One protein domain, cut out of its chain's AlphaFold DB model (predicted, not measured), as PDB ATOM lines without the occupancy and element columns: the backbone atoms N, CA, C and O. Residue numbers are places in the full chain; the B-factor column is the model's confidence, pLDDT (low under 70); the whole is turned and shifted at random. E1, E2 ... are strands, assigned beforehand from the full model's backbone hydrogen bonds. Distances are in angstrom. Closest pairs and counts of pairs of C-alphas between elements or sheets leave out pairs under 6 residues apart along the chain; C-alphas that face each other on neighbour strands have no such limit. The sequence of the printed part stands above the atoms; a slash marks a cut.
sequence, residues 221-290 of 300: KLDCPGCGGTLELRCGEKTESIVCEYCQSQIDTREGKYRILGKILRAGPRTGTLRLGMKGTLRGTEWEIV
ATOM      1  N   LYS A 221     -30.413  22.979  30.627       84.31
ATOM      2  CA  LYS A 221     -30.481  24.433  30.795       84.31
ATOM      3  C   LYS A 221     -31.797  24.821  31.452       84.31
ATOM      4  O   LYS A 221     -32.844  24.291  31.090       84.31
ATOM      5  N   LEU A 222     -31.741  25.774  32.373       86.75
ATOM      6  CA  LEU A 222     -32.929  26.414  32.929       86.75
ATOM      7  C   LEU A 222     -32.733  27.916  33.028       86.75
ATOM      8  O   LEU A 222     -31.647  28.382  33.365       86.75
ATOM      9  N   ASP A 223     -33.798  28.672  32.809       90.12
ATOM     10  CA  ASP A 223     -33.773  30.110  33.039       90.12
ATOM     11  C   ASP A 223     -34.145  30.411  34.488       90.12
ATOM     12  O   ASP A 223     -35.133  29.911  35.030       90.12
ATOM     13  N   CYS A 224     -33.321  31.219  35.153       86.12
ATOM     14  CA  CYS A 224     -33.530  31.566  36.548       86.12
ATOM     15  C   CYS A 224     -34.855  32.335  36.713       86.12
ATOM     16  O   CYS A 224     -34.961  33.452  36.200       86.12
ATOM     17  N   PRO A 225     -35.812  31.851  37.529       88.38
ATOM     18  CA  PRO A 225     -37.084  32.546  37.754       88.38
ATOM     19  C   PRO A 225     -36.924  33.904  38.461       88.38
ATOM     20  O   PRO A 225     -37.864  34.689  38.505       88.38
ATOM     21  N   GLY A 226     -35.749  34.192  39.032       86.69
ATOM     22  CA  GLY A 226     -35.474  35.449  39.729       86.69
ATOM     23  C   GLY A 226     -34.882  36.556  38.858       86.69
ATOM     24  O   GLY A 226     -35.077  37.726  39.172       86.69
ATOM     25  N   CYS A 227     -34.129  36.226  37.804       88.75
ATOM     26  CA  CYS A 227     -33.439  37.236  36.987       88.75
ATOM     27  C   CYS A 227     -33.375  36.930  35.487       88.75
ATOM     28  O   CYS A 227     -32.749  37.688  34.754       88.75
ATOM     29  N   GLY A 228     -33.941  35.808  35.034       87.50
ATOM     30  CA  GLY A 228     -33.903  35.375  33.635       87.50
ATOM     31  C   GLY A 228     -32.535  34.898  33.138       87.50
ATOM     32  O   GLY A 228     -32.387  34.623  31.957       87.50
ATOM     33  N   GLY A 229     -31.525  34.801  34.008       86.62
ATOM     34  CA  GLY A 229     -30.209  34.284  33.624       86.62
ATOM     35  C   GLY A 229     -30.258  32.777  33.378       86.62
ATOM     36  O   GLY A 229     -30.771  32.047  34.226       86.62
ATOM     37  N   THR A 230     -29.703  32.316  32.260       89.25
ATOM     38  CA  THR A 230     -29.628  30.888  31.924       89.25
ATOM     39  C   THR A 230     -28.583  30.175  32.779       89.25
ATOM     40  O   THR A 230     -27.425  30.579  32.834       89.25
ATOM     41  N   LEU A 231     -28.991  29.103  33.447       85.81
ATOM     42  CA  LEU A 231     -28.170  28.262  34.310       85.81
ATOM     43  C   LEU A 231     -28.038  26.861  33.713       85.81
ATOM     44  O   LEU A 231     -28.928  26.381  33.014       85.81
ATOM     45  N   GLU A 232     -26.928  26.199  34.026       84.75
ATOM     46  CA  GLU A 232     -26.606  24.853  33.557       84.75
ATOM     47  C   GLU A 232     -26.654  23.846  34.720       84.75
ATOM     48  O   GLU A 232     -25.879  23.938  35.677       84.75
ATOM     49  N   LEU A 233     -27.552  22.861  34.633       82.50
ATOM     50  CA  LEU A 233     -27.630  21.726  35.552       82.50
ATOM     51  C   LEU A 233     -26.644  20.637  35.123       82.50
ATOM     52  O   LEU A 233     -26.968  19.765  34.318       82.50
ATOM     53  N   ARG A 234     -25.443  20.658  35.706       77.69
ATOM     54  CA  ARG A 234     -24.360  19.700  35.400       77.69
ATOM     55  C   ARG A 234     -24.693  18.246  35.761       77.69
ATOM     56  O   ARG A 234     -24.113  17.332  35.192       77.69
ATOM     57  N   CYS A 235     -25.629  18.027  36.688       73.38
ATOM     58  CA  CYS A 235     -26.148  16.700  37.040       73.38
ATOM     59  C   CYS A 235     -27.555  16.437  36.460       73.38
ATOM     60  O   CYS A 235     -28.258  15.527  36.904       73.38
ATOM     61  N   GLY A 236     -27.987  17.247  35.483       78.00
ATOM     62  CA  GLY A 236     -29.295  17.145  34.836       78.00
ATOM     63  C   GLY A 236     -30.452  17.078  35.836       78.00
ATOM     64  O   GLY A 236     -30.450  17.778  36.853       78.00
ATOM     65  N   GLU A 237     -31.403  16.183  35.560       68.50
ATOM     66  CA  GLU A 237     -32.630  15.949  36.341       68.50
ATOM     67  C   GLU A 237     -32.396  15.485  37.790       68.50
ATOM     68  O   GLU A 237     -33.311  15.547  38.602       68.50
ATOM     69  N   LYS A 238     -31.180  15.047  38.149       72.00
ATOM     70  CA  LYS A 238     -30.834  14.686  39.537       72.00
ATOM     71  C   LYS A 238     -30.457  15.884  40.402       72.00
ATOM     72  O   LYS A 238     -30.220  15.732  41.597       72.00
ATOM     73  N   THR A 239     -30.346  17.070  39.811       80.12
ATOM     74  CA  THR A 239     -30.113  18.282  40.590       80.12
ATOM     75  C   THR A 239     -31.401  18.615  41.332       80.12
ATOM     76  O   THR A 239     -32.422  18.841  40.693       80.12
ATOM     77  N   GLU A 240     -31.372  18.659  42.663       85.44
ATOM     78  CA  GLU A 240     -32.544  19.036  43.474       85.44
ATOM     79  C   GLU A 240     -32.620  20.542  43.744       85.44
ATOM     80  O   GLU A 240     -33.701  21.103  43.930       85.44
ATOM     81  N   SER A 241     -31.462  21.202  43.773       86.00
ATOM     82  CA  SER A 241     -31.352  22.638  43.988       86.00
ATOM     83  C   SER A 241     -30.118  23.199  43.286       86.00
ATOM     84  O   SER A 241     -29.035  22.620  43.356       86.00
ATOM     85  N   ILE A 242     -30.249  24.388  42.700       88.19
ATOM     86  CA  ILE A 242     -29.133  25.168  42.141       88.19
ATOM     87  C   ILE A 242     -29.149  26.596  42.688       88.19
ATOM     88  O   ILE A 242     -30.205  27.152  42.976       88.19
ATOM     89  N   VAL A 243     -27.976  27.213  42.832       88.25
ATOM     90  CA  VAL A 243     -27.857  28.635  43.177       88.25
ATOM     91  C   VAL A 243     -27.482  29.413  41.923       88.25
ATOM     92  O   VAL A 243     -26.449  29.153  41.311       88.25
ATOM     93  N   CYS A 244     -28.316  30.382  41.549       85.81
ATOM     94  CA  CYS A 244     -28.071  31.252  40.408       85.81
ATOM     95  C   CYS A 244     -26.787  32.065  40.612       85.81
ATOM     96  O   CYS A 244     -26.696  32.864  41.544       85.81
ATOM     97  N   GLU A 245     -25.812  31.936  39.715       82.12
ATOM     98  CA  GLU A 245     -24.563  32.695  39.823       82.12
ATOM     99  C   GLU A 245     -24.747  34.206  39.597       82.12
ATOM    100  O   GLU A 245     -23.997  35.008  40.158       82.12
ATOM    101  N   TYR A 246     -25.796  34.601  38.868       84.44
ATOM    102  CA  TYR A 246     -26.110  35.999  38.568       84.44
ATOM    103  C   TYR A 246     -26.782  36.719  39.743       84.44
ATOM    104  O   TYR A 246     -26.278  37.733  40.222       84.44
ATOM    105  N   CYS A 247     -27.911  36.195  40.236       83.44
ATOM    106  CA  CYS A 247     -28.738  36.873  41.245       83.44
ATOM    107  C   CYS A 247     -28.752  36.201  42.626       83.44
ATOM    108  O   CYS A 247     -29.393  36.720  43.542       83.44
ATOM    109  N   GLN A 248     -28.050  35.071  42.781       86.62
ATOM    110  CA  GLN A 248     -27.919  34.306  44.030       86.62
ATOM    111  C   GLN A 248     -29.227  33.698  44.559       86.62
ATOM    112  O   GLN A 248     -29.294  33.268  45.711       86.62
ATOM    113  N   SER A 249     -30.265  33.631  43.722       88.19
ATOM    114  CA  SER A 249     -31.484  32.888  44.043       88.19
ATOM    115  C   SER A 249     -31.178  31.392  44.091       88.19
ATOM    116  O   SER A 249     -30.640  30.843  43.130       88.19
ATOM    117  N   GLN A 250     -31.525  30.740  45.198       91.50
ATOM    118  CA  GLN A 250     -31.577  29.288  45.297       91.50
ATOM    119  C   GLN A 250     -32.882  28.807  44.667       91.50
ATOM    120  O   GLN A 250     -33.951  29.319  44.997       91.50
ATOM    121  N   ILE A 251     -32.793  27.854  43.749       89.88
ATOM    122  CA  ILE A 251     -33.892  27.395  42.903       89.88
ATOM    123  C   ILE A 251     -34.100  25.907  43.154       89.88
ATOM    124  O   ILE A 251     -33.145  25.143  43.067       89.88
ATOM    125  N   ASP A 252     -35.340  25.523  43.445       88.62
ATOM    126  CA  ASP A 252     -35.805  24.137  43.531       88.62
ATOM    127  C   ASP A 252     -35.960  23.559  42.123       88.62
ATOM    128  O   ASP A 252     -36.624  24.171  41.280       88.62
ATOM    129  N   THR A 253     -35.366  22.398  41.862       85.88
ATOM    130  CA  THR A 253     -35.379  21.752  40.540       85.88
ATOM    131  C   THR A 253     -36.053  20.377  40.537       85.88
ATOM    132  O   THR A 253     -36.043  19.711  39.508       85.88
ATOM    133  N   ARG A 254     -36.704  19.976  41.641       77.50
ATOM    134  CA  ARG A 254     -37.272  18.624  41.828       77.50
ATOM    135  C   ARG A 254     -38.535  18.318  41.012       77.50
ATOM    136  O   ARG A 254     -38.705  17.189  40.578       77.50
ATOM    137  N   GLU A 255     -39.425  19.292  40.802       64.75
ATOM    138  CA  GLU A 255     -40.791  19.033  40.291       64.75
ATOM    139  C   GLU A 255     -41.122  19.735  38.957       64.75
ATOM    140  O   GLU A 255     -42.273  20.071  38.678       64.75
ATOM    141  N   GLY A 256     -40.120  20.017  38.117       57.53
ATOM    142  CA  GLY A 256     -40.300  20.630  36.787       57.53
ATOM    143  C   GLY A 256     -40.771  22.097  36.787       57.53
ATOM    144  O   GLY A 256     -40.522  22.826  35.831       57.53
ATOM    145  N   LYS A 257     -41.393  22.577  37.870       65.56
ATOM    146  CA  LYS A 257     -41.696  23.992  38.113       65.56
ATOM    147  C   LYS A 257     -40.602  24.602  38.980       65.56
ATOM    148  O   LYS A 257     -40.634  24.501  40.205       65.56
ATOM    149  N   TYR A 258     -39.634  25.248  38.334       81.69
ATOM    150  CA  TYR A 258     -38.550  25.941  39.023       81.69
ATOM    151  C   TYR A 258     -39.099  27.065  39.905       81.69
ATOM    152  O   TYR A 258     -39.694  28.024  39.411       81.69
ATOM    153  N   ARG A 259     -38.889  26.963  41.220       86.06
ATOM    154  CA  ARG A 259     -39.301  27.984  42.196       86.06
ATOM    155  C   ARG A 259     -38.119  28.469  43.018       86.06
ATOM    156  O   ARG A 259     -37.188  27.714  43.284       86.06
ATOM    157  N   ILE A 260     -38.169  29.726  43.444       88.38
ATOM    158  CA  ILE A 260     -37.140  30.314  44.307       88.38
ATOM    159  C   ILE A 260     -37.380  29.849  45.745       88.38
ATOM    160  O   ILE A 260     -38.431  30.125  46.316       88.38
ATOM    161  N   LEU A 261     -36.397  29.163  46.327       87.25
ATOM    162  CA  LEU A 261     -36.376  28.753  47.735       87.25
ATOM    163  C   LEU A 261     -35.895  29.881  48.654       87.25
ATOM    164  O   LEU A 261     -36.283  29.956  49.815       87.25
ATOM    165  N   GLY A 262     -35.051  30.772  48.135       86.44
ATOM    166  CA  GLY A 262     -34.505  31.898  48.882       86.44
ATOM    167  C   GLY A 262     -33.338  32.551  48.154       86.44
ATOM    168  O   GLY A 262     -33.070  32.251  46.989       86.44
ATOM    169  N   LYS A 263     -32.619  33.444  48.842       82.69
ATOM    170  CA  LYS A 263     -31.347  34.002  48.366       82.69
ATOM    171  C   LYS A 263     -30.215  33.564  49.278       82.69
ATOM    172  O   LYS A 263     -30.282  33.754  50.489       82.69
ATOM    173  N   ILE A 264     -29.159  33.026  48.682       78.44
ATOM    174  CA  ILE A 264     -27.936  32.705  49.411       78.44
ATOM    175  C   ILE A 264     -27.122  33.989  49.568       78.44
ATOM    176  O   ILE A 264     -26.841  34.696  48.598       78.44
ATOM    177  N   LEU A 265     -26.741  34.307  50.807       68.44
ATOM    178  CA  LEU A 265     -25.802  35.390  51.084       68.44
ATOM    179  C   LEU A 265     -24.478  35.078  50.384       68.44
ATOM    180  O   LEU A 265     -23.961  33.968  50.519       68.44
ATOM    181  N   ARG A 266     -23.905  36.054  49.662       58.38
ATOM    182  CA  ARG A 266     -22.567  35.914  49.074       58.38
ATOM    183  C   ARG A 266     -21.584  35.542  50.181       58.38
ATOM    184  O   ARG A 266     -21.167  36.380  50.978       58.38
ATOM    185  N   ALA A 267     -21.203  34.271  50.220       54.59
ATOM    186  CA  ALA A 267     -20.019  33.844  50.928       54.59
ATOM    187  C   ALA A 267     -18.839  34.666  50.386       54.59
ATOM    188  O   ALA A 267     -18.744  34.868  49.175       54.59
ATOM    189  N   GLY A 268     -17.973  35.162  51.280       56.47
ATOM    190  CA  GLY A 268     -16.726  35.846  50.919       56.47
ATOM    191  C   GLY A 268     -15.847  35.045  49.938       56.47
ATOM    192  O   GLY A 268     -16.232  33.950  49.524       56.47
ATOM    193  N   PRO A 269     -14.676  35.575  49.545       54.31
ATOM    194  CA  PRO A 269     -13.885  35.072  48.420       54.31
ATOM    195  C   PRO A 269     -13.754  33.543  48.396       54.31
ATOM    196  O   PRO A 269     -13.657  32.883  49.429       54.31
ATOM    197  N   ARG A 270     -13.783  32.971  47.187       59.16
ATOM    198  CA  ARG A 270     -13.725  31.523  46.945       59.16
ATOM    199  C   ARG A 270     -12.370  30.972  47.417       59.16
ATOM    200  O   ARG A 270     -11.432  30.907  46.637       59.16
ATOM    201  N   THR A 271     -12.262  30.552  48.676       56.12
ATOM    202  CA  THR A 271     -10.994  30.100  49.290       56.12
ATOM    203  C   THR A 271     -10.660  28.617  49.061       56.12
ATOM    204  O   THR A 271      -9.867  28.049  49.798       56.12
ATOM    205  N   GLY A 272     -11.257  27.956  48.061       66.25
ATOM    206  CA  GLY A 272     -11.019  26.529  47.786       66.25
ATOM    207  C   GLY A 272     -10.337  26.301  46.437       66.25
ATOM    208  O   GLY A 272     -10.636  27.008  45.475       66.25
ATOM    209  N   THR A 273      -9.461  25.297  46.356       78.44
ATOM    210  CA  THR A 273      -8.829  24.839  45.104       78.44
ATOM    211  C   THR A 273      -9.834  24.170  44.165       78.44
ATOM    212  O   THR A 273      -9.741  24.334  42.952       78.44
ATOM    213  N   LEU A 274     -10.838  23.491  44.725       81.56
ATOM    214  CA  LEU A 274     -11.913  22.827  43.992       81.56
ATOM    215  C   LEU A 274     -12.928  23.833  43.428       81.56
ATOM    216  O   LEU A 274     -13.483  24.665  44.157       81.56
ATOM    217  N   ARG A 275     -13.191  23.745  42.120       79.50
ATOM    218  CA  ARG A 275     -14.110  24.629  41.379       79.50
ATOM    219  C   ARG A 275     -15.224  23.806  40.741       79.50
ATOM    220  O   ARG A 275     -14.972  22.692  40.303       79.50
ATOM    221  N   LEU A 276     -16.431  24.370  40.653       79.06
ATOM    222  CA  LEU A 276     -17.500  23.768  39.849       79.06
ATOM    223  C   LEU A 276     -17.006  23.568  38.407       79.06
ATOM    224  O   LEU A 276     -16.318  24.441  37.875       79.06
ATOM    225  N   GLY A 277     -17.322  22.424  37.808       80.44
ATOM    226  CA  GLY A 277     -16.856  22.017  36.480       80.44
ATOM    227  C   GLY A 277     -15.423  21.474  36.433       80.44
ATOM    228  O   GLY A 277     -14.966  21.052  35.375       80.44
ATOM    229  N   MET A 278     -14.691  21.469  37.553       86.50
ATOM    230  CA  MET A 278     -13.380  20.823  37.619       86.50
ATOM    231  C   MET A 278     -13.543  19.315  37.438       86.50
ATOM    232  O   MET A 278     -14.373  18.703  38.110       86.50
ATOM    233  N   LYS A 279     -12.733  18.735  36.550       88.25
ATOM    234  CA  LYS A 279     -12.686  17.295  36.297       88.25
ATOM    235  C   LYS A 279     -11.434  16.686  36.913       88.25
ATOM    236  O   LYS A 279     -10.394  17.343  36.962       88.25
ATOM    237  N   GLY A 280     -11.526  15.446  37.373       85.44
ATOM    238  CA  GLY A 280     -10.391  14.714  37.922       85.44
ATOM    239  C   GLY A 280     -10.665  13.223  38.024       85.44
ATOM    240  O   GLY A 280     -11.813  12.787  37.990       85.44
ATOM    241  N   THR A 281      -9.602  12.438  38.155       82.31
ATOM    242  CA  THR A 281      -9.704  10.989  38.336       82.31
ATOM    243  C   THR A 281      -9.582  10.650  39.814       82.31
ATOM    244  O   THR A 281      -8.604  11.022  40.462       82.31
ATOM    245  N   LEU A 282     -10.552   9.911  40.343       69.56
ATOM    246  CA  LEU A 282     -10.513   9.365  41.695       69.56
ATOM    247  C   LEU A 282     -10.796   7.868  41.605       69.56
ATOM    248  O   LEU A 282     -11.842   7.468  41.097       69.56
ATOM    249  N   ARG A 283      -9.844   7.048  42.071       74.44
ATOM    250  CA  ARG A 283      -9.932   5.575  42.041       74.44
ATOM    251  C   ARG A 283     -10.276   5.025  40.642       74.44
ATOM    252  O   ARG A 283     -11.158   4.192  40.490       74.44
ATOM    253  N   GLY A 284      -9.617   5.550  39.605       70.56
ATOM    254  CA  GLY A 284      -9.807   5.116  38.211       70.56
ATOM    255  C   GLY A 284     -11.098   5.590  37.534       70.56
ATOM    256  O   GLY A 284     -11.264   5.371  36.340       70.56
ATOM    257  N   THR A 285     -11.988   6.279  38.252       68.88
ATOM    258  CA  THR A 285     -13.222   6.851  37.697       68.88
ATOM    259  C   THR A 285     -13.034   8.341  37.419       68.88
ATOM    260  O   THR A 285     -12.436   9.050  38.232       68.88
ATOM    261  N   GLU A 286     -13.528   8.832  36.281       75.56
ATOM    262  CA  GLU A 286     -13.584  10.268  35.992       75.56
ATOM    263  C   GLU A 286     -14.755  10.927  36.727       75.56
ATOM    264  O   GLU A 286     -15.901  10.487  36.634       75.56
ATOM    265  N   TRP A 287     -14.466  12.013  37.435       82.69
ATOM    266  CA  TRP A 287     -15.431  12.796  38.197       82.69
ATOM    267  C   TRP A 287     -15.434  14.251  37.736       82.69
ATOM    268  O   TRP A 287     -14.392  14.795  37.373       82.69
ATOM    269  N   GLU A 288     -16.596  14.902  37.816       85.06
ATOM    270  CA  GLU A 288     -16.760  16.352  37.671       85.06
ATOM    271  C   GLU A 288     -17.383  16.927  38.945       85.06
ATOM    272  O   GLU A 288     -18.338  16.380  39.500       85.06
ATOM    273  N   ILE A 289     -16.871  18.064  39.410       84.62
ATOM    274  CA  ILE A 289     -17.448  18.780  40.547       84.62
ATOM    275  C   ILE A 289     -18.705  19.521  40.083       84.62
ATOM    276  O   ILE A 289     -18.626  20.603  39.502       84.62
ATOM    277  N   VAL A 290     -19.876  18.959  40.372       84.06
ATOM    278  CA  VAL A 290     -21.176  19.514  39.947       84.06
ATOM    279  C   VAL A 290     -21.842  20.424  40.986       84.06
ATOM    280  O   VAL A 290     -22.778  21.147  40.658       84.06
TER     281      VAL A 290
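Overview. This is residues 221 to 290 of the 300 residues of the protein "DUF4178 domain-containing protein" of Elusimicrobia bacterium (UniProt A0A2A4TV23). With little regular structure, this domain is a loose lobe, the three-strand sheet E3-E4-E5 with hairpin E1-E2 over it, and an arm, hairpin E6-E7, joined by a long loop. Residues 267 to 273 and 281 to 286 stick out. The 70 printed residues include seven named strands, E1 to E7 along the chain, 27 residues, all strand. The antiparallel sheet is a meander, each strand the antiparallel neighbour of the one before. It is only just loose, close to compact: radius of gyration of the C-alphas 13.6 A, spans 38 by 30 by 17 A.

Along the chain. Find E3 at 241 to 243, E4 at 249 to 252 and E5 at 259 to 263, 11.7 A long. E1, 221 to 223, starts at C-alpha 221 (-30.481, 24.433, 30.795); E2 is 230 to 233. E6 is 279 to 282; E7, 285 to 288, ends at C-alpha 288 (-16.760, 16.352, 37.671).

Arrangement. Within hydrogen-bond range are N 242 and O 251 across the neighbours E3 and E4, 3.0 A, N 250 and O 262 across E4 and E5, 2.8 A, N 222 and O 231 across E1 and E2, 2.9 A, and N 280 and O 287 across E6 and E7, 2.9 A. C-alphas 233 and 242, closest of E2 and E3, are 7.6 A apart. E5 and E6 are apart.

Size, cuts and confidence. The C-alphas of Cys 227 and Gly 284 are farthest apart, 39.9 A. The printed part has no cut; link E5 to E6 is long. Confidence is under 70 at 237, 255 to 257, 265 to 272, 282 and 285.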